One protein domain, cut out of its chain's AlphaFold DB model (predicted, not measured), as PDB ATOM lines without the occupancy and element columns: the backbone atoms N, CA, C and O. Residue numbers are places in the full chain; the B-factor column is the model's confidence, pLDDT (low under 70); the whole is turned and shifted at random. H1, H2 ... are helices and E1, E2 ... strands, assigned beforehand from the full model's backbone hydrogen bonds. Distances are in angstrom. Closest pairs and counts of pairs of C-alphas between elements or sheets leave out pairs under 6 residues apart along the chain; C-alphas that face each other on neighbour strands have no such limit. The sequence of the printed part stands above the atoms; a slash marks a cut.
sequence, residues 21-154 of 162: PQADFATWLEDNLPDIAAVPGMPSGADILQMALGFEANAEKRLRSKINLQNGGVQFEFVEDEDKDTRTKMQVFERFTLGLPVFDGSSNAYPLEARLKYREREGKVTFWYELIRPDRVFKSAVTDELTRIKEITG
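This is residues 21 to 154 of the 162 residues of an uncharacterized protein of Pigmentiphaga sp. NML080357 (UniProt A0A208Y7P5). The model is a long rod built of two small, twisted three-stranded sheets, E1 E2 E3 and E4 E5 E6, which join where E3 runs on into E4, with a helical hairpin of H1 and H2 packed on them and H3 making one end of the rod. H2 packs on edge strand E3 of the first sheet and on one face of the second, H1 packs on H2 and beside E6, and the free residues 146 to 154 stick out beyond the body. The printed part has 134 residues, in the order H1 H2 E1 E2 E3 E4 E5 E6 H3, and is mixed, with helices and strands; each sheet is antiparallel, in the order of its strands along the chain. The whole is loose, with a radius of gyration of the C-alphas of 18.9 A and spans of 75 by 30 by 21 A.

H1, residues 22 to 31, begins with C-alpha 22 at (-42.906, 10.682, -14.810). H2 is residues 45 to 57, 18.6 A long. E1, residues 62 to 68, E2, residues 73 to 79, and E3, residues 87 to 93, follow. E4 is residues 95 to 101, E5 residues 109 to 121, 36.0 A long, and E6 residues 124 to 131, 23.8 A long. H3, residues 134 to 153, is 28.3 A long and ends with C-alpha 153 at (-57.706, 21.819, 30.173).

H1 and H2 touch, closest at the C-alphas of Ala 26 and Leu 49, 5.9 A, at a shallow tilt of 25 degrees, opposite ways. H2 is on the sheet E1 E2 E3; its closest C-alphas to E3 are Met 51 and Val 92, 6.2 A. E1 E2 E3 is a meander, each strand the antiparallel neighbour of the one before, with N 64 and O 77 at 2.8 A and N 76 and O 90 at 2.8 A. E3 runs on into E4 at 43 degrees. E4 E5 E6 is a second meander, with N 98 and O 112 at 2.8 A and N 117 and O 128 at 2.8 A. H2 makes two layers with this sheet, a helix on one face, at a height over the sheet of 9.7 A, along the strands, at 8 degrees to E6 on the local plane. H1 is on the same face, over none of the strands. H3 only grazes this sheet with residues 134 to 141; C-alphas 112 and 137, the closest of E5 and H3, are 6.6 A apart. Every O i to N i+4 pair is within hydrogen-bond range in H1 and H3, and 8 of 9 in H2.

The C-alphas farthest apart are those of Asp 83 and Gly 154, 74.6 A. The printed part has no cut, and the link from H1 to H2, 13 residues, is long. Residues 71 to 72, 82 and 84 are under 70 in pLDDT.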
ATOM      1  N   PRO A  21     -46.731  13.637 -15.411       93.44
ATOM      2  CA  PRO A  21     -45.659  12.992 -16.161       93.44
ATOM      3  C   PRO A  21     -44.594  12.423 -15.217       93.44
ATOM      4  O   PRO A  21     -44.387  12.951 -14.125       93.44
ATOM      5  N   GLN A  22     -43.906  11.364 -15.639       91.19
ATOM      6  CA  GLN A  22     -42.906  10.682 -14.810       91.19
ATOM      7  C   GLN A  22     -41.884  11.641 -14.170       91.19
ATOM      8  O   GLN A  22     -41.697  11.567 -12.956       91.19
ATOM      9  N   ALA A  23     -41.308  12.577 -14.930       92.12
ATOM     10  CA  ALA A  23     -40.332  13.534 -14.404       92.12
ATOM     11  C   ALA A  23     -40.928  14.431 -13.303       92.12
ATOM     12  O   ALA A  23     -40.333  14.596 -12.241       92.12
ATOM     13  N   ASP A  24     -42.148  14.939 -13.509       93.44
ATOM     14  CA  ASP A  24     -42.842  15.766 -12.516       93.44
ATOM     15  C   ASP A  24     -43.191  14.971 -11.253       93.44
ATOM     16  O   ASP A  24     -43.163  15.515 -10.147       93.44
ATOM     17  N   PHE A  25     -43.525  13.686 -11.404       93.44
ATOM     18  CA  PHE A  25     -43.786  12.804 -10.273       93.44
ATOM     19  C   PHE A  25     -42.513  12.516  -9.472       93.44
ATOM     20  O   PHE A  25     -42.553  12.588  -8.246       93.44
ATOM     21  N   ALA A  26     -41.381  12.265 -10.138       93.44
ATOM     22  CA  ALA A  26     -40.090  12.095  -9.478       93.44
ATOM     23  C   ALA A  26     -39.691  13.357  -8.694       93.44
ATOM     24  O   ALA A  26     -39.416  13.268  -7.500       93.44
ATOM     25  N   THR A  27     -39.782  14.540  -9.312       93.75
ATOM     26  CA  THR A  27     -39.533  15.816  -8.618       93.75
ATOM     27  C   THR A  27     -40.482  16.017  -7.436       93.75
ATOM     28  O   THR A  27     -40.067  16.463  -6.369       93.75
ATOM     29  N   TRP A  28     -41.763  15.669  -7.584       93.38
ATOM     30  CA  TRP A  28     -42.708  15.752  -6.474       93.38
ATOM     31  C   TRP A  28     -42.315  14.825  -5.316       93.38
ATOM     32  O   TRP A  28     -42.370  15.251  -4.165       93.38
ATOM     33  N   LEU A  29     -41.893  13.589  -5.593       93.44
ATOM     34  CA  LEU A  29     -41.413  12.672  -4.557       93.44
ATOM     35  C   LEU A  29     -40.171  13.221  -3.856       93.44
ATOM     36  O   LEU A  29     -40.103  13.157  -2.635       93.44
ATOM     37  N   GLU A  30     -39.223  13.796  -4.595       93.50
ATOM     38  CA  GLU A  30     -38.023  14.409  -4.017       93.50
ATOM     39  C   GLU A  30     -38.364  15.570  -3.074       93.50
ATOM     40  O   GLU A  30     -37.878  15.626  -1.943       93.50
ATOM     41  N   ASP A  31     -39.262  16.458  -3.506       93.75
ATOM     42  CA  ASP A  31     -39.703  17.618  -2.727       93.75
ATOM     43  C   ASP A  31     -40.490  17.230  -1.460       93.75
ATOM     44  O   ASP A  31     -40.501  17.985  -0.481       93.75
ATOM     45  N   ASN A  32     -41.170  16.077  -1.483       92.31
ATOM     46  CA  ASN A  32     -42.093  15.623  -0.435       92.31
ATOM     47  C   ASN A  32     -41.624  14.327   0.250       92.31
ATOM     48  O   ASN A  32     -42.387  13.706   0.981       92.31
ATOM     49  N   LEU A  33     -40.361  13.929   0.066       92.25
ATOM     50  CA  LEU A  33     -39.754  12.745   0.688       92.25
ATOM     51  C   LEU A  33     -39.985  12.666   2.209       92.25
ATOM     52  O   LEU A  33     -40.357  11.592   2.682       92.25
ATOM     53  N   PRO A  34     -39.834  13.767   2.981       91.00
ATOM     54  CA  PRO A  34     -40.114  13.766   4.420       91.00
ATOM     55  C   PRO A  34     -41.576  13.479   4.783       91.00
ATOM     56  O   PRO A  34     -41.848  13.042   5.898       91.00
ATOM     57  N   ASP A  35     -42.499  13.720   3.854       91.69
ATOM     58  CA  ASP A  35     -43.934  13.522   4.042       91.69
ATOM     59  C   ASP A  35     -44.380  12.105   3.633       91.69
ATOM     60  O   ASP A  35     -45.556  11.760   3.762       91.69
ATOM     61  N   ILE A  36     -43.461  11.255   3.155       94.12
ATOM     62  CA  ILE A  36     -43.718   9.838   2.878       94.12
ATOM     63  C   ILE A  36     -43.333   9.028   4.117       94.12
ATOM     64  O   ILE A  36     -42.162   8.888   4.467       94.12
ATOM     65  N   ALA A  37     -44.338   8.475   4.790       93.88
ATOM     66  CA  ALA A  37     -44.159   7.736   6.028       93.88
ATOM     67  C   ALA A  37     -43.574   6.342   5.772       93.88
ATOM     68  O   ALA A  37     -44.128   5.542   5.015       93.88
ATOM     69  N   ALA A  38     -42.501   6.014   6.490       91.94
ATOM     70  CA  ALA A  38     -41.977   4.658   6.558       91.94
ATOM     71  C   ALA A  38     -42.860   3.803   7.484       91.94
ATOM     72  O   ALA A  38     -42.822   3.946   8.706       91.94
ATOM     73  N   VAL A  39     -43.666   2.916   6.897       92.12
ATOM     74  CA  VAL A  39     -44.533   1.977   7.624       92.12
ATOM     75  C   VAL A  39     -44.086   0.545   7.316       92.12
ATOM     76  O   VAL A  39     -43.885   0.227   6.143       92.12
ATOM     77  N   PRO A  40     -43.939  -0.345   8.319       90.94
ATOM     78  CA  PRO A  40     -43.593  -1.743   8.074       90.94
ATOM     79  C   PRO A  40     -44.531  -2.404   7.056       90.94
ATOM     80  O   PRO A  40     -45.751  -2.344   7.194       90.94
ATOM     81  N   GLY A  41     -43.956  -3.038   6.032       87.00
ATOM     82  CA  GLY A  41     -44.712  -3.683   4.953       87.00
ATOM     83  C   GLY A  41     -45.171  -2.746   3.826       87.00
ATOM     84  O   GLY A  41     -45.821  -3.217   2.897       87.00
ATOM     85  N   MET A  42     -44.819  -1.458   3.878       91.06
ATOM     86  CA  MET A  42     -45.030  -0.487   2.800       91.06
ATOM     87  C   MET A  42     -43.682  -0.001   2.241       91.06
ATOM     88  O   MET A  42     -42.695   0.023   2.982       91.06
ATOM     89  N   PRO A  43     -43.613   0.390   0.956       92.44
ATOM     90  CA  PRO A  43     -42.401   0.973   0.381       92.44
ATOM     91  C   PRO A  43     -42.061   2.317   1.028       92.44
ATOM     92  O   PRO A  43     -42.949   3.098   1.382       92.44
ATOM     93  N   SER A  44     -40.766   2.602   1.140       93.62
ATOM     94  CA  SER A  44     -40.266   3.911   1.552       93.62
ATOM     95  C   SER A  44     -40.384   4.939   0.420       93.62
ATOM     96  O   SER A  44     -40.541   4.591  -0.752       93.62
ATOM     97  N   GLY A  45     -40.242   6.227   0.748       93.19
ATOM     98  CA  GLY A  45     -40.179   7.280  -0.271       93.19
ATOM     99  C   GLY A  45     -39.041   7.076  -1.278       93.19
ATOM    100  O   GLY A  45     -39.224   7.336  -2.465       93.19
ATOM    101  N   ALA A  46     -37.905   6.532  -0.830       93.81
ATOM    102  CA  ALA A  46     -36.788   6.194  -1.707       93.81
ATOM    103  C   ALA A  46     -37.147   5.063  -2.685       93.81
ATOM    104  O   ALA A  46     -36.818   5.163  -3.864       93.81
ATOM    105  N   ASP A  47     -37.872   4.038  -2.230       93.25
ATOM    106  CA  ASP A  47     -38.304   2.925  -3.088       93.25
ATOM    107  C   ASP A  47     -39.269   3.404  -4.184       93.25
ATOM    108  O   ASP A  47     -39.143   3.025  -5.351       93.25
ATOM    109  N   ILE A  48     -40.216   4.282  -3.829       93.69
ATOM    110  CA  ILE A  48     -41.158   4.868  -4.794       93.69
ATOM    111  C   ILE A  48     -40.430   5.772  -5.798       93.69
ATOM    112  O   ILE A  48     -40.736   5.726  -6.991       93.69
ATOM    113  N   LEU A  49     -39.449   6.562  -5.347       94.06
ATOM    114  CA  LEU A  49     -38.631   7.399  -6.229       94.06
ATOM    115  C   LEU A  49     -37.793   6.553  -7.193       94.06
ATOM    116  O   LEU A  49     -37.799   6.809  -8.396       94.06
ATOM    117  N   GLN A  50     -37.127   5.511  -6.696       92.69
ATOM    118  CA  GLN A  50     -36.364   4.589  -7.537       92.69
ATOM    119  C   GLN A  50     -37.246   3.910  -8.584       92.69
ATOM    120  O   GLN A  50     -36.850   3.806  -9.743       92.69
ATOM    121  N   MET A  51     -38.461   3.499  -8.211       92.06
ATOM    122  CA  MET A  51     -39.432   2.978  -9.169       92.06
ATOM    123  C   MET A  51     -39.782   4.029 -10.233       92.06
ATOM    124  O   MET A  51     -39.768   3.707 -11.419       92.06
ATOM    125  N   ALA A  52     -40.075   5.275  -9.844       91.81
ATOM    126  CA  ALA A  52     -40.414   6.338 -10.792       91.81
ATOM    127  C   ALA A  52     -39.277   6.611 -11.796       91.81
ATOM    128  O   ALA A  52     -39.538   6.751 -12.991       91.81
ATOM    129  N   LEU A  53     -38.021   6.628 -11.340       91.31
ATOM    130  CA  LEU A  53     -36.834   6.772 -12.198       91.31
ATOM    131  C   LEU A  53     -36.591   5.531 -13.070       91.31
ATOM    132  O   LEU A  53     -36.175   5.635 -14.222       91.31
ATOM    133  N   GLY A  54     -36.908   4.342 -12.554       89.06
ATOM    134  CA  GLY A  54     -36.800   3.090 -13.297       89.06
ATOM    135  C   GLY A  54     -37.663   3.066 -14.561       89.06
ATOM    136  O   GLY A  54     -37.251   2.490 -15.564       89.06
ATOM    137  N   PHE A  55     -38.832   3.714 -14.559       86.44
ATOM    138  CA  PHE A  55     -39.667   3.797 -15.761       86.44
ATOM    139  C   PHE A  55     -39.007   4.594 -16.891       86.44
ATOM    140  O   PHE A  55     -39.133   4.207 -18.048       86.44
ATOM    141  N   GLU A  56     -38.281   5.663 -16.567       82.50
ATOM    142  CA  GLU A  56     -37.523   6.452 -17.544       82.50
ATOM    143  C   GLU A  56     -36.356   5.645 -18.114       82.50
ATOM    144  O   GLU A  56     -36.224   5.513 -19.329       82.50
ATOM    145  N   ALA A  57     -35.579   4.997 -17.242       82.62
ATOM    146  CA  ALA A  57     -34.438   4.173 -17.643       82.62
ATOM    147  C   ALA A  57     -34.816   2.963 -18.525       82.62
ATOM    148  O   ALA A  57     -33.955   2.380 -19.185       82.62
ATOM    149  N   ASN A  58     -36.085   2.550 -18.513       83.12
ATOM    150  CA  ASN A  58     -36.584   1.419 -19.295       83.12
ATOM    151  C   ASN A  58     -37.561   1.842 -20.411       83.12
ATOM    152  O   ASN A  58     -38.162   0.963 -21.022       83.12
ATOM    153  N   ALA A  59     -37.710   3.140 -20.705       79.19
ATOM    154  CA  ALA A  59     -38.684   3.641 -21.684       79.19
ATOM    155  C   ALA A  59     -38.454   3.110 -23.114       79.19
ATOM    156  O   ALA A  59     -39.409   2.899 -23.857       79.19
ATOM    157  N   GLU A  60     -37.196   2.859 -23.487       79.75
ATOM    158  CA  GLU A  60     -36.810   2.313 -24.797       79.75
ATOM    159  C   GLU A  60     -36.763   0.776 -24.821       79.75
ATOM    160  O   GLU A  60     -36.655   0.171 -25.888       79.75
ATOM    161  N   LYS A  61     -36.847   0.117 -23.656       82.69
ATOM    162  CA  LYS A  61     -36.721  -1.341 -23.553       82.69
ATOM    163  C   LYS A  61     -38.054  -2.033 -23.807       82.69
ATOM    164  O   LYS A  61     -39.121  -1.573 -23.397       82.69
ATOM    165  N   ARG A  62     -38.000  -3.220 -24.412       78.50
ATOM    166  CA  ARG A  62     -39.194  -4.029 -24.671       78.50
ATOM    167  C   ARG A  62     -39.630  -4.739 -23.391       78.50
ATOM    168  O   ARG A  62     -38.872  -5.520 -22.811       78.50
ATOM    169  N   LEU A  63     -40.868  -4.490 -22.959       82.38
ATOM    170  CA  LEU A  63     -41.477  -5.219 -21.847       82.38
ATOM    171  C   LEU A  63     -41.718  -6.676 -22.263       82.38
ATOM    172  O   LEU A  63     -42.451  -6.942 -23.213       82.38
ATOM    173  N   ARG A  64     -41.121  -7.616 -21.529       83.44
ATOM    174  CA  ARG A  64     -41.226  -9.055 -21.792       83.44
ATOM    175  C   ARG A  64     -42.306  -9.722 -20.952       83.44
ATOM    176  O   ARG A  64     -43.036 -10.576 -21.448       83.44
ATOM    177  N   SER A  65     -42.391  -9.373 -19.670       83.06
ATOM    178  CA  SER A  65     -43.361  -9.980 -18.759       83.06
ATOM    179  C   SER A  65     -43.783  -9.033 -17.637       83.06
ATOM    180  O   SER A  65     -43.033  -8.151 -17.211       83.06
ATOM    181  N   LYS A  66     -45.017  -9.233 -17.162       85.19
ATOM    182  CA  LYS A  66     -45.612  -8.576 -15.995       85.19
ATOM    183  C   LYS A  66     -46.095  -9.656 -15.032       85.19
ATOM    184  O   LYS A  66     -46.914 -10.488 -15.415       85.19
ATOM    185  N   ILE A  67     -45.610  -9.629 -13.794       82.12
ATOM    186  CA  ILE A  67     -45.946 -10.613 -12.757       82.12
ATOM    187  C   ILE A  67     -46.511  -9.874 -11.544       82.12
ATOM    188  O   ILE A  67     -45.861  -8.977 -11.013       82.12
ATOM    189  N   ASN A  68     -47.704 -10.258 -11.086       81.38
ATOM    190  CA  ASN A  68     -48.238  -9.781  -9.809       81.38
ATOM    191  C   ASN A  68     -47.587 -10.581  -8.676       81.38
ATOM    192  O   ASN A  68     -47.606 -11.813  -8.681       81.38
ATOM    193  N   LEU A  69     -47.000  -9.885  -7.715       78.19
ATOM    194  CA  LEU A  69     -46.354 -10.476  -6.555       78.19
ATOM    195  C   LEU A  69     -47.398 -10.753  -5.468       78.19
ATOM    196  O   LEU A  69     -48.366 -10.013  -5.301       78.19
ATOM    197  N   GLN A  70     -47.173 -11.795  -4.667       71.56
ATOM    198  CA  GLN A  70     -48.067 -12.141  -3.553       71.56
ATOM    199  C   GLN A  70     -48.160 -11.032  -2.487       71.56
ATOM    200  O   GLN A  70     -49.128 -10.982  -1.736       71.56
ATOM    201  N   ASN A  71     -47.183 -10.120  -2.441       67.06
ATOM    202  CA  ASN A  71     -47.162  -8.968  -1.536       67.06
ATOM    203  C   ASN A  71     -47.935  -7.741  -2.068       67.06
ATOM    204  O   ASN A  71     -47.830  -6.667  -1.480       67.06
ATOM    205  N   GLY A  72     -48.687  -7.868  -3.170       67.12
ATOM    206  CA  GLY A  72     -49.432  -6.751  -3.766       67.12
ATOM    207  C   GLY A  72     -48.554  -5.749  -4.523       67.12
ATOM    208  O   GLY A  72     -48.977  -4.624  -4.767       67.12
ATOM    209  N   GLY A  73     -47.318  -6.123  -4.857       76.19
ATOM    210  CA  GLY A  73     -46.499  -5.418  -5.838       76.19
ATOM    211  C   GLY A  73     -46.639  -6.029  -7.231       76.19
ATOM    212  O   GLY A  73     -47.154  -7.131  -7.406       76.19
ATOM    213  N   VAL A  74     -46.112  -5.343  -8.234       83.50
ATOM    214  CA  VAL A  74     -46.025  -5.839  -9.608       83.50
ATOM    215  C   VAL A  74     -44.565  -5.806 -10.030       83.50
ATOM    216  O   VAL A  74     -43.887  -4.815  -9.810       83.50
ATOM    217  N   GLN A  75     -44.057  -6.863 -10.649       86.12
ATOM    218  CA  GLN A  75     -42.715  -6.879 -11.219       86.12
ATOM    219  C   GLN A  75     -42.790  -6.879 -12.743       86.12
ATOM    220  O   GLN A  75     -43.523  -7.672 -13.338       86.12
ATOM    221  N   PHE A  76     -42.000  -6.015 -13.366       85.44
ATOM    222  CA  PHE A  76     -41.768  -5.985 -14.802       85.44
ATOM    223  C   PHE A  76     -40.395  -6.546 -15.134       85.44
ATOM    224  O   PHE A  76     -39.423  -6.289 -14.424       85.44
ATOM    225  N   GLU A  77     -40.320  -7.293 -16.227       85.56
ATOM    226  CA  GLU A  77     -39.070  -7.751 -16.829       85.56
ATOM    227  C   GLU A  77     -38.939  -7.138 -18.223       85.56
ATOM    228  O   GLU A  77     -39.823  -7.310 -19.064       85.56
ATOM    229  N   PHE A  78     -37.838  -6.431 -18.461       83.62
ATOM    230  CA  PHE A  78     -37.504  -5.765 -19.715       83.62
ATOM    231  C   PHE A  78     -36.250  -6.380 -20.337       83.62
ATOM    232  O   PHE A  78     -35.356  -6.836 -19.616       83.62
ATOM    233  N   VAL A  79     -36.166  -6.341 -21.666       83.50
ATOM    234  CA  VAL A  79     -34.989  -6.749 -22.450       83.50
ATOM    235  C   VAL A  79     -34.602  -5.641 -23.432       83.50
ATOM    236  O   VAL A  79     -35.468  -4.910 -23.915       83.50
ATOM    237  N   GLU A  80     -33.302  -5.490 -23.690       78.38
ATOM    238  CA  GLU A  80     -32.772  -4.476 -24.621       78.38
ATOM    239  C   GLU A  80     -32.853  -4.917 -26.091       78.38
ATOM    240  O   GLU A  80     -33.114  -4.090 -26.953       78.38
ATOM    241  N   ASP A  81     -32.678  -6.210 -26.369       76.75
ATOM    242  CA  ASP A  81     -32.819  -6.841 -27.689       76.75
ATOM    243  C   ASP A  81     -33.380  -8.252 -27.491       76.75
ATOM    244  O   ASP A  81     -33.040  -8.902 -26.502       76.75
ATOM    245  N   GLU A  82     -34.192  -8.756 -28.427       64.31
ATOM    246  CA  GLU A  82     -34.723 -10.131 -28.345       64.31
ATOM    247  C   GLU A  82     -33.608 -11.196 -28.387       64.31
ATOM    248  O   GLU A  82     -33.775 -12.267 -27.803       64.31
ATOM    249  N   ASP A  83     -32.452 -10.867 -28.973       70.38
ATOM    250  CA  ASP A  83     -31.279 -11.749 -29.071       70.38
ATOM    251  C   ASP A  83     -30.322 -11.658 -27.866       70.38
ATOM    252  O   ASP A  83     -29.381 -12.447 -27.750       70.38
ATOM    253  N   LYS A  84     -30.529 -10.698 -26.952       66.50
ATOM    254  CA  LYS A  84     -29.677 -10.506 -25.767       66.50
ATOM    255  C   LYS A  84     -30.345 -11.108 -24.531       66.50
ATOM    256  O   LYS A  84     -31.470 -10.763 -24.187       66.50
ATOM    257  N   ASP A  85     -29.624 -11.944 -23.781       73.06
ATOM    258  CA  ASP A  85     -30.144 -12.555 -22.539       73.06
ATOM    259  C   ASP A  85     -30.095 -11.609 -21.316       73.06
ATOM    260  O   ASP A  85     -30.381 -12.000 -20.182       73.06
ATOM    261  N   THR A  86     -29.752 -10.332 -21.512       79.88
ATOM    262  CA  THR A  86     -29.727  -9.342 -20.430       79.88
ATOM    263  C   THR A  86     -31.143  -8.903 -20.072       79.88
ATOM    264  O   THR A  86     -31.801  -8.164 -20.806       79.88
ATOM    265  N   ARG A  87     -31.609  -9.335 -18.897       79.88
ATOM    266  CA  ARG A  87     -32.939  -9.014 -18.363       79.88
ATOM    267  C   ARG A  87     -32.828  -7.979 -17.255       79.88
ATOM    268  O   ARG A  87     -32.156  -8.209 -16.253       79.88
ATOM    269  N   THR A  88     -33.538  -6.866 -17.405       84.19
ATOM    270  CA  THR A  88     -33.695  -5.860 -16.346       84.19
ATOM    271  C   THR A  88     -35.029  -6.081 -15.644       84.19
ATOM    272  O   THR A  88     -36.063  -6.166 -16.302       84.19
ATOM    273  N   LYS A  89     -35.030  -6.167 -14.312       85.38
ATOM    274  CA  LYS A  89     -36.261  -6.279 -13.517       85.38
ATOM    275  C   LYS A  89     -36.553  -4.958 -12.818       85.38
ATOM    276  O   LYS A  89     -35.648  -4.358 -12.250       85.38
ATOM    277  N   MET A  90     -37.813  -4.541 -12.827       87.62
ATOM    278  CA  MET A  90     -38.290  -3.366 -12.105       87.62
ATOM    279  C   MET A  90     -39.496  -3.744 -11.256       87.62
ATOM    280  O   MET A  90     -40.447  -4.345 -11.754       87.62
ATOM    281  N   GLN A  91     -39.466  -3.386  -9.977       86.31
ATOM    282  CA  GLN A  91     -40.610  -3.537  -9.087       86.31
ATOM    283  C   GLN A  91     -41.447  -2.259  -9.099       86.31
ATOM    284  O   GLN A  91     -40.918  -1.157  -9.007       86.31
ATOM    285  N   VAL A  92     -42.757  -2.431  -9.209       89.19
ATOM    286  CA  VAL A  92     -43.776  -1.389  -9.212       89.19
ATOM    287  C   VAL A  92     -44.660  -1.582  -7.993       89.19
ATOM    288  O   VAL A  92     -45.204  -2.663  -7.756       89.19
ATOM    289  N   PHE A  93     -44.795  -0.522  -7.210       91.50
ATOM    290  CA  PHE A  93     -45.601  -0.516  -6.001       91.50
ATOM    291  C   PHE A  93     -47.005   0.014  -6.289       91.50
ATOM    292  O   PHE A  93     -47.183   0.970  -7.038       91.50
ATOM    293  N   GLU A  94     -48.010  -0.592  -5.663       90.69
ATOM    294  CA  GLU A  94     -49.413  -0.188  -5.831       90.69
ATOM    295  C   GLU A  94     -49.885   0.792  -4.751       90.69
ATOM    296  O   GLU A  94     -50.924   1.441  -4.894       90.69
ATOM    297  N   ARG A  95     -49.153   0.885  -3.638       93.12
ATOM    298  CA  ARG A  95     -49.494   1.719  -2.485       93.12
ATOM    299  C   ARG A  95     -48.249   2.266  -1.814       93.12
ATOM    300  O   ARG A  95     -47.197   1.638  -1.850       93.12
ATOM    301  N   PHE A  96     -48.413   3.410  -1.170       94.69
ATOM    302  CA  PHE A  96     -47.444   4.012  -0.262       94.69
ATOM    303  C   PHE A  96     -48.197   4.780   0.828       94.69
ATOM    304  O   PHE A  96     -49.415   4.967   0.729       94.69
ATOM    305  N   THR A  97     -47.492   5.223   1.866       95.94
ATOM    306  CA  THR A  97     -48.113   5.926   2.993       95.94
ATOM    307  C   THR A  97     -47.588   7.347   3.090       95.94
ATOM    308  O   THR A  97     -46.383   7.574   3.103       95.94
ATOM    309  N   LEU A  98     -48.496   8.309   3.190       94.88
ATOM    310  CA  LEU A  98     -48.193   9.695   3.529       94.88
ATOM    311  C   LEU A  98     -48.237   9.868   5.050       94.88
ATOM    312  O   LEU A  98     -49.108   9.307   5.706       94.88
ATOM    313  N   GLY A  99     -47.322  10.647   5.613       93.81
ATOM    314  CA  GLY A  99     -47.313  11.039   7.020       93.81
ATOM    315  C   GLY A  99     -47.522  12.537   7.131       93.81
ATOM    316  O   GLY A  99     -46.557  13.291   7.112       93.81
ATOM    317  N   LEU A 100     -48.777  12.974   7.240       90.19
ATOM    318  CA  LEU A 100     -49.118  14.397   7.192       90.19
ATOM    319  C   LEU A 100     -49.845  14.842   8.466       90.19
ATOM    320  O   LEU A 100     -50.693  14.100   8.973       90.19
ATOM    321  N   PRO A 101     -49.562  16.050   8.986       89.50
ATOM    322  CA  PRO A 101     -50.368  16.633  10.045       89.50
ATOM    323  C   PRO A 101     -51.749  17.020   9.507       89.50
ATOM    324  O   PRO A 101     -51.873  17.622   8.440       89.50
ATOM    325  N   VAL A 102     -52.796  16.678  10.260       88.56
ATOM    326  CA  VAL A 102     -54.185  17.002   9.889       88.56
ATOM    327  C   VAL A 102     -54.543  18.444  10.258       88.56
ATOM    328  O   VAL A 102     -55.248  19.115   9.505       88.56
ATOM    329  N   PHE A 103     -54.043  18.933  11.394       88.06
ATOM    330  CA  PHE A 103     -54.266  20.299  11.870       88.06
ATOM    331  C   PHE A 103     -53.001  21.140  11.724       88.06
ATOM    332  O   PHE A 103     -51.894  20.661  11.974       88.06
ATOM    333  N   ASP A 104     -53.170  22.407  11.342       83.69
ATOM    334  CA  ASP A 104     -52.047  23.335  11.233       83.69
ATOM    335  C   ASP A 104     -51.398  23.572  12.603       83.69
ATOM    336  O   ASP A 104     -52.081  23.675  13.622       83.69
ATOM    337  N   GLY A 105     -50.068  23.616  12.629       79.69
ATOM    338  CA  GLY A 105     -49.284  23.708  13.863       79.69
ATOM    339  C   GLY A 105     -49.230  22.431  14.717       79.69
ATOM    340  O   GLY A 105     -48.518  22.430  15.719       79.69
ATOM    341  N   SER A 106     -49.918  21.345  14.340       81.81
ATOM    342  CA  SER A 106     -49.797  20.060  15.042       81.81
ATOM    343  C   SER A 106     -48.476  19.371  14.703       81.81
ATOM    344  O   SER A 106     -48.086  19.283  13.539       81.81
ATOM    345  N   SER A 107     -47.798  18.837  15.720       79.88
ATOM    346  CA  SER A 107     -46.614  17.986  15.546       79.88
ATOM    347  C   SER A 107     -46.965  16.538  15.194       79.88
ATOM    348  O   SER A 107     -46.072  15.761  14.863       79.88
ATOM    349  N   ASN A 108     -48.243  16.152  15.285       85.81
ATOM    350  CA  ASN A 108     -48.668  14.780  15.034       85.81
ATOM    351  C   ASN A 108     -48.957  14.580  13.554       85.81
ATOM    352  O   ASN A 108     -49.932  15.111  13.020       85.81
ATOM    353  N   ALA A 109     -48.126  13.766  12.914       89.75
ATOM    354  CA  ALA A 109     -48.396  13.247  11.590       89.75
ATOM    355  C   ALA A 109     -49.243  11.977  11.689       89.75
ATOM    356  O   ALA A 109     -48.989  11.108  12.526       89.75
ATOM    357  N   TYR A 110     -50.226  11.859  10.805       92.75
ATOM    358  CA  TYR A 110     -51.081  10.688  10.723       92.75
ATOM    359  C   TYR A 110     -50.774   9.898   9.448       92.75
ATOM    360  O   TYR A 110     -50.667  10.507   8.379       92.75
ATOM    361  N   PRO A 111     -50.648   8.560   9.531       93.94
ATOM    362  CA  PRO A 111     -50.448   7.730   8.355       93.94
ATOM    363  C   PRO A 111     -51.714   7.727   7.497       93.94
ATOM    364  O   PRO A 111     -52.803   7.372   7.953       93.94
ATOM    365  N   LEU A 112     -51.557   8.101   6.235       94.94
ATOM    366  CA  LEU A 112     -52.599   8.122   5.224       94.94
ATOM    367  C   LEU A 112     -52.133   7.308   4.020       94.94
ATOM    368  O   LEU A 112     -51.264   7.735   3.263       94.94
ATOM    369  N   GLU A 113     -52.711   6.122   3.844       95.00
ATOM    370  CA  GLU A 113     -52.414   5.291   2.680       95.00
ATOM    371  C   GLU A 113     -52.897   5.964   1.389       95.00
ATOM    372  O   GLU A 113     -54.002   6.508   1.310       95.00
ATOM    373  N   ALA A 114     -52.075   5.865   0.351       94.31
ATOM    374  CA  ALA A 114     -52.375   6.306  -0.996       94.31
ATOM    375  C   ALA A 114     -52.199   5.134  -1.967       94.31
ATOM    376  O   ALA A 114     -51.187   4.432  -1.949       94.31
ATOM    377  N   ARG A 115     -53.192   4.920  -2.833       93.19
ATOM    378  CA  ARG A 115     -53.105   3.978  -3.950       93.19
ATOM    379  C   ARG A 115     -52.410   4.659  -5.110       93.19
ATOM    380  O   ARG A 115     -52.981   5.573  -5.697       93.19
ATOM    381  N   LEU A 116     -51.219   4.193  -5.459       92.81
ATOM    382  CA  LEU A 116     -50.495   4.676  -6.620       92.81
ATOM    383  C   LEU A 116     -51.105   4.091  -7.895       92.81
ATOM    384  O   LEU A 116     -51.374   2.895  -7.996       92.81
ATOM    385  N   LYS A 117     -51.325   4.954  -8.879       91.06
ATOM    386  CA  LYS A 117     -51.800   4.600 -10.208       91.06
ATOM    387  C   LYS A 117     -50.846   5.162 -11.245       91.06
ATOM    388  O   LYS A 117     -50.220   6.202 -11.056       91.06
ATOM    389  N   TYR A 118     -50.760   4.460 -12.361       89.88
ATOM    390  CA  TYR A 118     -50.001   4.910 -13.507       89.88
ATOM    391  C   TYR A 118     -50.696   4.484 -14.796       89.88
ATOM    392  O   TYR A 118     -51.503   3.549 -14.827       89.88
ATOM    393  N   ARG A 119     -50.375   5.187 -15.874       87.25
ATOM    394  CA  ARG A 119     -50.750   4.837 -17.238       87.25
ATOM    395  C   ARG A 119     -49.531   5.031 -18.116       87.25
ATOM    396  O   ARG A 119     -48.909   6.087 -18.065       87.25
ATOM    397  N   GLU A 120     -49.226   4.017 -18.908       84.69
ATOM    398  CA  GLU A 120     -48.252   4.101 -19.988       84.69
ATOM    399  C   GLU A 120     -49.014   4.269 -21.308       84.69
ATOM    400  O   GLU A 120     -50.064   3.650 -21.511       84.69
ATOM    401  N   ARG A 121     -48.544   5.190 -22.149       83.94
ATOM    402  CA  ARG A 121     -49.022   5.387 -23.515       83.94
ATOM    403  C   ARG A 121     -47.883   5.921 -24.375       83.94
ATOM    404  O   ARG A 121     -47.364   6.997 -24.083       83.94
ATOM    405  N   GLU A 122     -47.579   5.227 -25.470       81.81
ATOM    406  CA  GLU A 122     -46.589   5.661 -26.473       81.81
ATOM    407  C   GLU A 122     -45.208   5.957 -25.847       81.81
ATOM    408  O   GLU A 122     -44.572   6.964 -26.156       81.81
ATOM    409  N   GLY A 123     -44.765   5.116 -24.906       75.12
ATOM    410  CA  GLY A 123     -43.491   5.260 -24.198       75.12
ATOM    411  C   GLY A 123     -43.507   6.320 -23.091       75.12
ATOM    412  O   GLY A 123     -42.487   6.557 -22.448       75.12
ATOM    413  N   LYS A 124     -44.650   6.970 -22.840       83.69
ATOM    414  CA  LYS A 124     -44.799   7.992 -21.797       83.69
ATOM    415  C   LYS A 124     -45.592   7.449 -20.626       83.69
ATOM    416  O   LYS A 124     -46.722   6.987 -20.782       83.69
ATOM    417  N   VAL A 125     -45.025   7.582 -19.431       88.19
ATOM    418  CA  VAL A 125     -45.672   7.173 -18.184       88.19
ATOM    419  C   VAL A 125     -46.198   8.394 -17.446       88.19
ATOM    420  O   VAL A 125     -45.518   9.407 -17.300       88.19
ATOM    421  N   THR A 126     -47.440   8.289 -16.992       91.81
ATOM    422  CA  THR A 126     -48.128   9.299 -16.188       91.81
ATOM    423  C   THR A 126     -48.606   8.667 -14.889       91.81
ATOM    424  O   THR A 126     -49.279   7.639 -14.936       91.81
ATOM    425  N   PHE A 127     -48.304   9.287 -13.753       92.81
ATOM    426  CA  PHE A 127     -48.659   8.846 -12.407       92.81
ATOM    427  C   PHE A 127     -49.751   9.720 -11.790       92.81
ATOM    428  O   PHE A 127     -49.880  10.897 -12.107       92.81
ATOM    429  N   TRP A 128     -50.543   9.138 -10.898       94.00
ATOM    430  CA  TRP A 128     -51.433   9.839  -9.968       94.00
ATOM    431  C   TRP A 128     -51.701   8.912  -8.779       94.00
ATOM    432  O   TRP A 128     -51.375   7.727  -8.841       94.00
ATOM    433  N   TYR A 129     -52.278   9.398  -7.685       93.44
ATOM    434  CA  TYR A 129     -52.584   8.526  -6.549       93.44
ATOM    435  C   TYR A 129     -53.898   8.884  -5.878       93.44
ATOM    436  O   TYR A 129     -54.219  10.048  -5.754       93.44
ATOM    437  N   GLU A 130     -54.628   7.900  -5.369       93.50
ATOM    438  CA  GLU A 130     -55.896   8.121  -4.668       93.50
ATOM    439  C   GLU A 130     -55.728   7.888  -3.170       93.50
ATOM    440  O   GLU A 130     -55.188   6.864  -2.752       93.50
ATOM    441  N   LEU A 131     -56.226   8.811  -2.350       93.94
ATOM    442  CA  LEU A 131     -56.192   8.664  -0.896       93.94
ATOM    443  C   LEU A 131     -57.161   7.565  -0.445       93.94
ATOM    444  O   LEU A 131     -58.344   7.568  -0.794       93.94
ATOM    445  N   ILE A 132     -56.677   6.637   0.375       93.94
ATOM    446  CA  ILE A 132     -57.483   5.546   0.918       93.94
ATOM    447  C   ILE A 132     -58.081   6.000   2.248       93.94
ATOM    448  O   ILE A 132     -57.396   6.098   3.262       93.94
ATOM    449  N   ARG A 133     -59.400   6.224   2.247       92.38
ATOM    450  CA  ARG A 133     -60.197   6.544   3.447       92.38
ATOM    451  C   ARG A 133     -59.661   7.722   4.283       92.38
ATOM    452  O   ARG A 133     -59.480   7.578   5.499       92.38
ATOM    453  N   PRO A 134     -59.454   8.905   3.677       93.31
ATOM    454  CA  PRO A 134     -59.001  10.087   4.413       93.31
ATOM    455  C   PRO A 134     -59.972  10.499   5.537       93.31
ATOM    456  O   PRO A 134     -59.546  11.065   6.542       93.31
ATOM    457  N   ASP A 135     -61.257  10.145   5.426       92.62
ATOM    458  CA  ASP A 135     -62.280  10.363   6.454       92.62
ATOM    459  C   ASP A 135     -61.933   9.702   7.796       92.62
ATOM    460  O   ASP A 135     -62.207  10.262   8.859       92.62
ATOM    461  N   ARG A 136     -61.317   8.513   7.762       93.00
ATOM    462  CA  ARG A 136     -60.905   7.803   8.975       93.00
ATOM    463  C   ARG A 136     -59.735   8.491   9.651       93.00
ATOM    464  O   ARG A 136     -59.781   8.680  10.860       93.00
ATOM    465  N   VAL A 137     -58.731   8.882   8.870       92.94
ATOM    466  CA  VAL A 137     -57.557   9.600   9.376       92.94
ATOM    467  C   VAL A 137     -57.981  10.908  10.038       92.94
ATOM    468  O   VAL A 137     -57.566  11.196  11.157       92.94
ATOM    469  N   PHE A 138     -58.895  11.645   9.404       92.00
ATOM    470  CA  PHE A 138     -59.455  12.866   9.971       92.00
ATOM    471  C   PHE A 138     -60.191  12.616  11.296       92.00
ATOM    472  O   PHE A 138     -59.949  13.315  12.277       92.00
ATOM    473  N   LYS A 139     -61.058  11.596  11.361       92.12
ATOM    474  CA  LYS A 139     -61.773  11.236  12.599       92.12
ATOM    475  C   LYS A 139     -60.822  10.860  13.734       92.12
ATOM    476  O   LYS A 139     -61.057  11.275  14.869       92.12
ATOM    477  N   SER A 140     -59.767  10.102  13.440       92.38
ATOM    478  CA  SER A 140     -58.738   9.763  14.427       92.38
ATOM    479  C   SER A 140     -58.036  11.019  14.934       92.38
ATOM    480  O   SER A 140     -58.000  11.240  16.138       92.38
ATOM    481  N   ALA A 141     -57.598  11.900  14.030       92.50
ATOM    482  CA  ALA A 141     -56.946  13.146  14.416       92.50
ATOM    483  C   ALA A 141     -57.837  14.039  15.292       92.50
ATOM    484  O   ALA A 141     -57.384  14.541  16.317       92.50
ATOM    485  N   VAL A 142     -59.119  14.196  14.938       92.38
ATOM    486  CA  VAL A 142     -60.093  14.934  15.763       92.38
ATOM    487  C   VAL A 142     -60.217  14.309  17.152       92.38
ATOM    488  O   VAL A 142     -60.221  15.026  18.149       92.38
ATOM    489  N   THR A 143     -60.322  12.983  17.229       91.75
ATOM    490  CA  THR A 143     -60.490  12.270  18.504       91.75
ATOM    491  C   THR A 143     -59.273  12.457  19.408       91.75
ATOM    492  O   THR A 143     -59.430  12.764  20.591       91.75
ATOM    493  N   ASP A 144     -58.071  12.335  18.851       91.62
ATOM    494  CA  ASP A 144     -56.819  12.514  19.585       91.62
ATOM    495  C   ASP A 144     -56.657  13.951  20.087       91.62
ATOM    496  O   ASP A 144     -56.266  14.171  21.234       91.62
ATOM    497  N   GLU A 145     -56.985  14.942  19.253       90.81
ATOM    498  CA  GLU A 145     -56.881  16.351  19.631       90.81
ATOM    499  C   GLU A 145     -57.903  16.719  20.712       90.81
ATOM    500  O   GLU A 145     -57.554  17.363  21.699       90.81
ATOM    501  N   LEU A 146     -59.151  16.255  20.588       90.94
ATOM    502  CA  LEU A 146     -60.172  16.450  21.621       90.94
ATOM    503  C   LEU A 146     -59.774  15.788  22.944       90.94
ATOM    504  O   LEU A 146     -59.996  16.368  24.008       90.94
ATOM    505  N   THR A 147     -59.168  14.601  22.884       91.12
ATOM    506  CA  THR A 147     -58.651  13.904  24.069       91.12
ATOM    507  C   THR A 147     -57.548  14.727  24.729       91.12
ATOM    508  O   THR A 147     -57.640  15.013  25.921       91.12
ATOM    509  N   ARG A 148     -56.582  15.223  23.948       90.31
ATOM    510  CA  ARG A 148     -55.518  16.102  24.448       90.31
ATOM    511  C   ARG A 148     -56.068  17.382  25.076       90.31
ATOM    512  O   ARG A 148     -55.647  17.754  26.167       90.31
ATOM    513  N   ILE A 149     -57.006  18.059  24.414       90.06
ATOM    514  CA  ILE A 149     -57.621  19.288  24.937       90.06
ATOM    515  C   ILE A 149     -58.315  18.998  26.269       90.06
ATOM    516  O   ILE A 149     -58.124  19.745  27.229       90.06
ATOM    517  N   LYS A 150     -59.080  17.905  26.359       93.31
ATOM    518  CA  LYS A 150     -59.741  17.483  27.600       93.31
ATOM    519  C   LYS A 150     -58.738  17.230  28.725       93.31
ATOM    520  O   LYS A 150     -58.963  17.684  29.841       93.31
ATOM    521  N   GLU A 151     -57.645  16.527  28.442       92.81
ATOM    522  CA  GLU A 151     -56.609  16.195  29.429       92.81
ATOM    523  C   GLU A 151     -55.856  17.433  29.926       92.81
ATOM    524  O   GLU A 151     -55.649  17.580  31.127       92.81
ATOM    525  N   ILE A 152     -55.482  18.343  29.022       93.06
ATOM    526  CA  ILE A 152     -54.716  19.548  29.370       93.06
ATOM    527  C   ILE A 152     -55.588  20.579  30.091       93.06
ATOM    528  O   ILE A 152     -55.128  21.241  31.018       93.06
ATOM    529  N   THR A 153     -56.835  20.753  29.653       93.56
ATOM    530  CA  THR A 153     -57.706  21.819  30.173       93.56
ATOM    531  C   THR A 153     -58.611  21.369  31.315       93.56
ATOM    532  O   THR A 153     -59.114  22.206  32.060       93.56
ATOM    533  N   GLY A 154     -58.861  20.063  31.445       90.94
ATOM    534  CA  GLY A 154     -59.828  19.499  32.385       90.94
ATOM    535  C   GLY A 154     -61.296  19.733  32.005       90.94
ATOM    536  O   GLY A 154     -62.184  19.260  32.717       90.94
TER     537      GLY A 154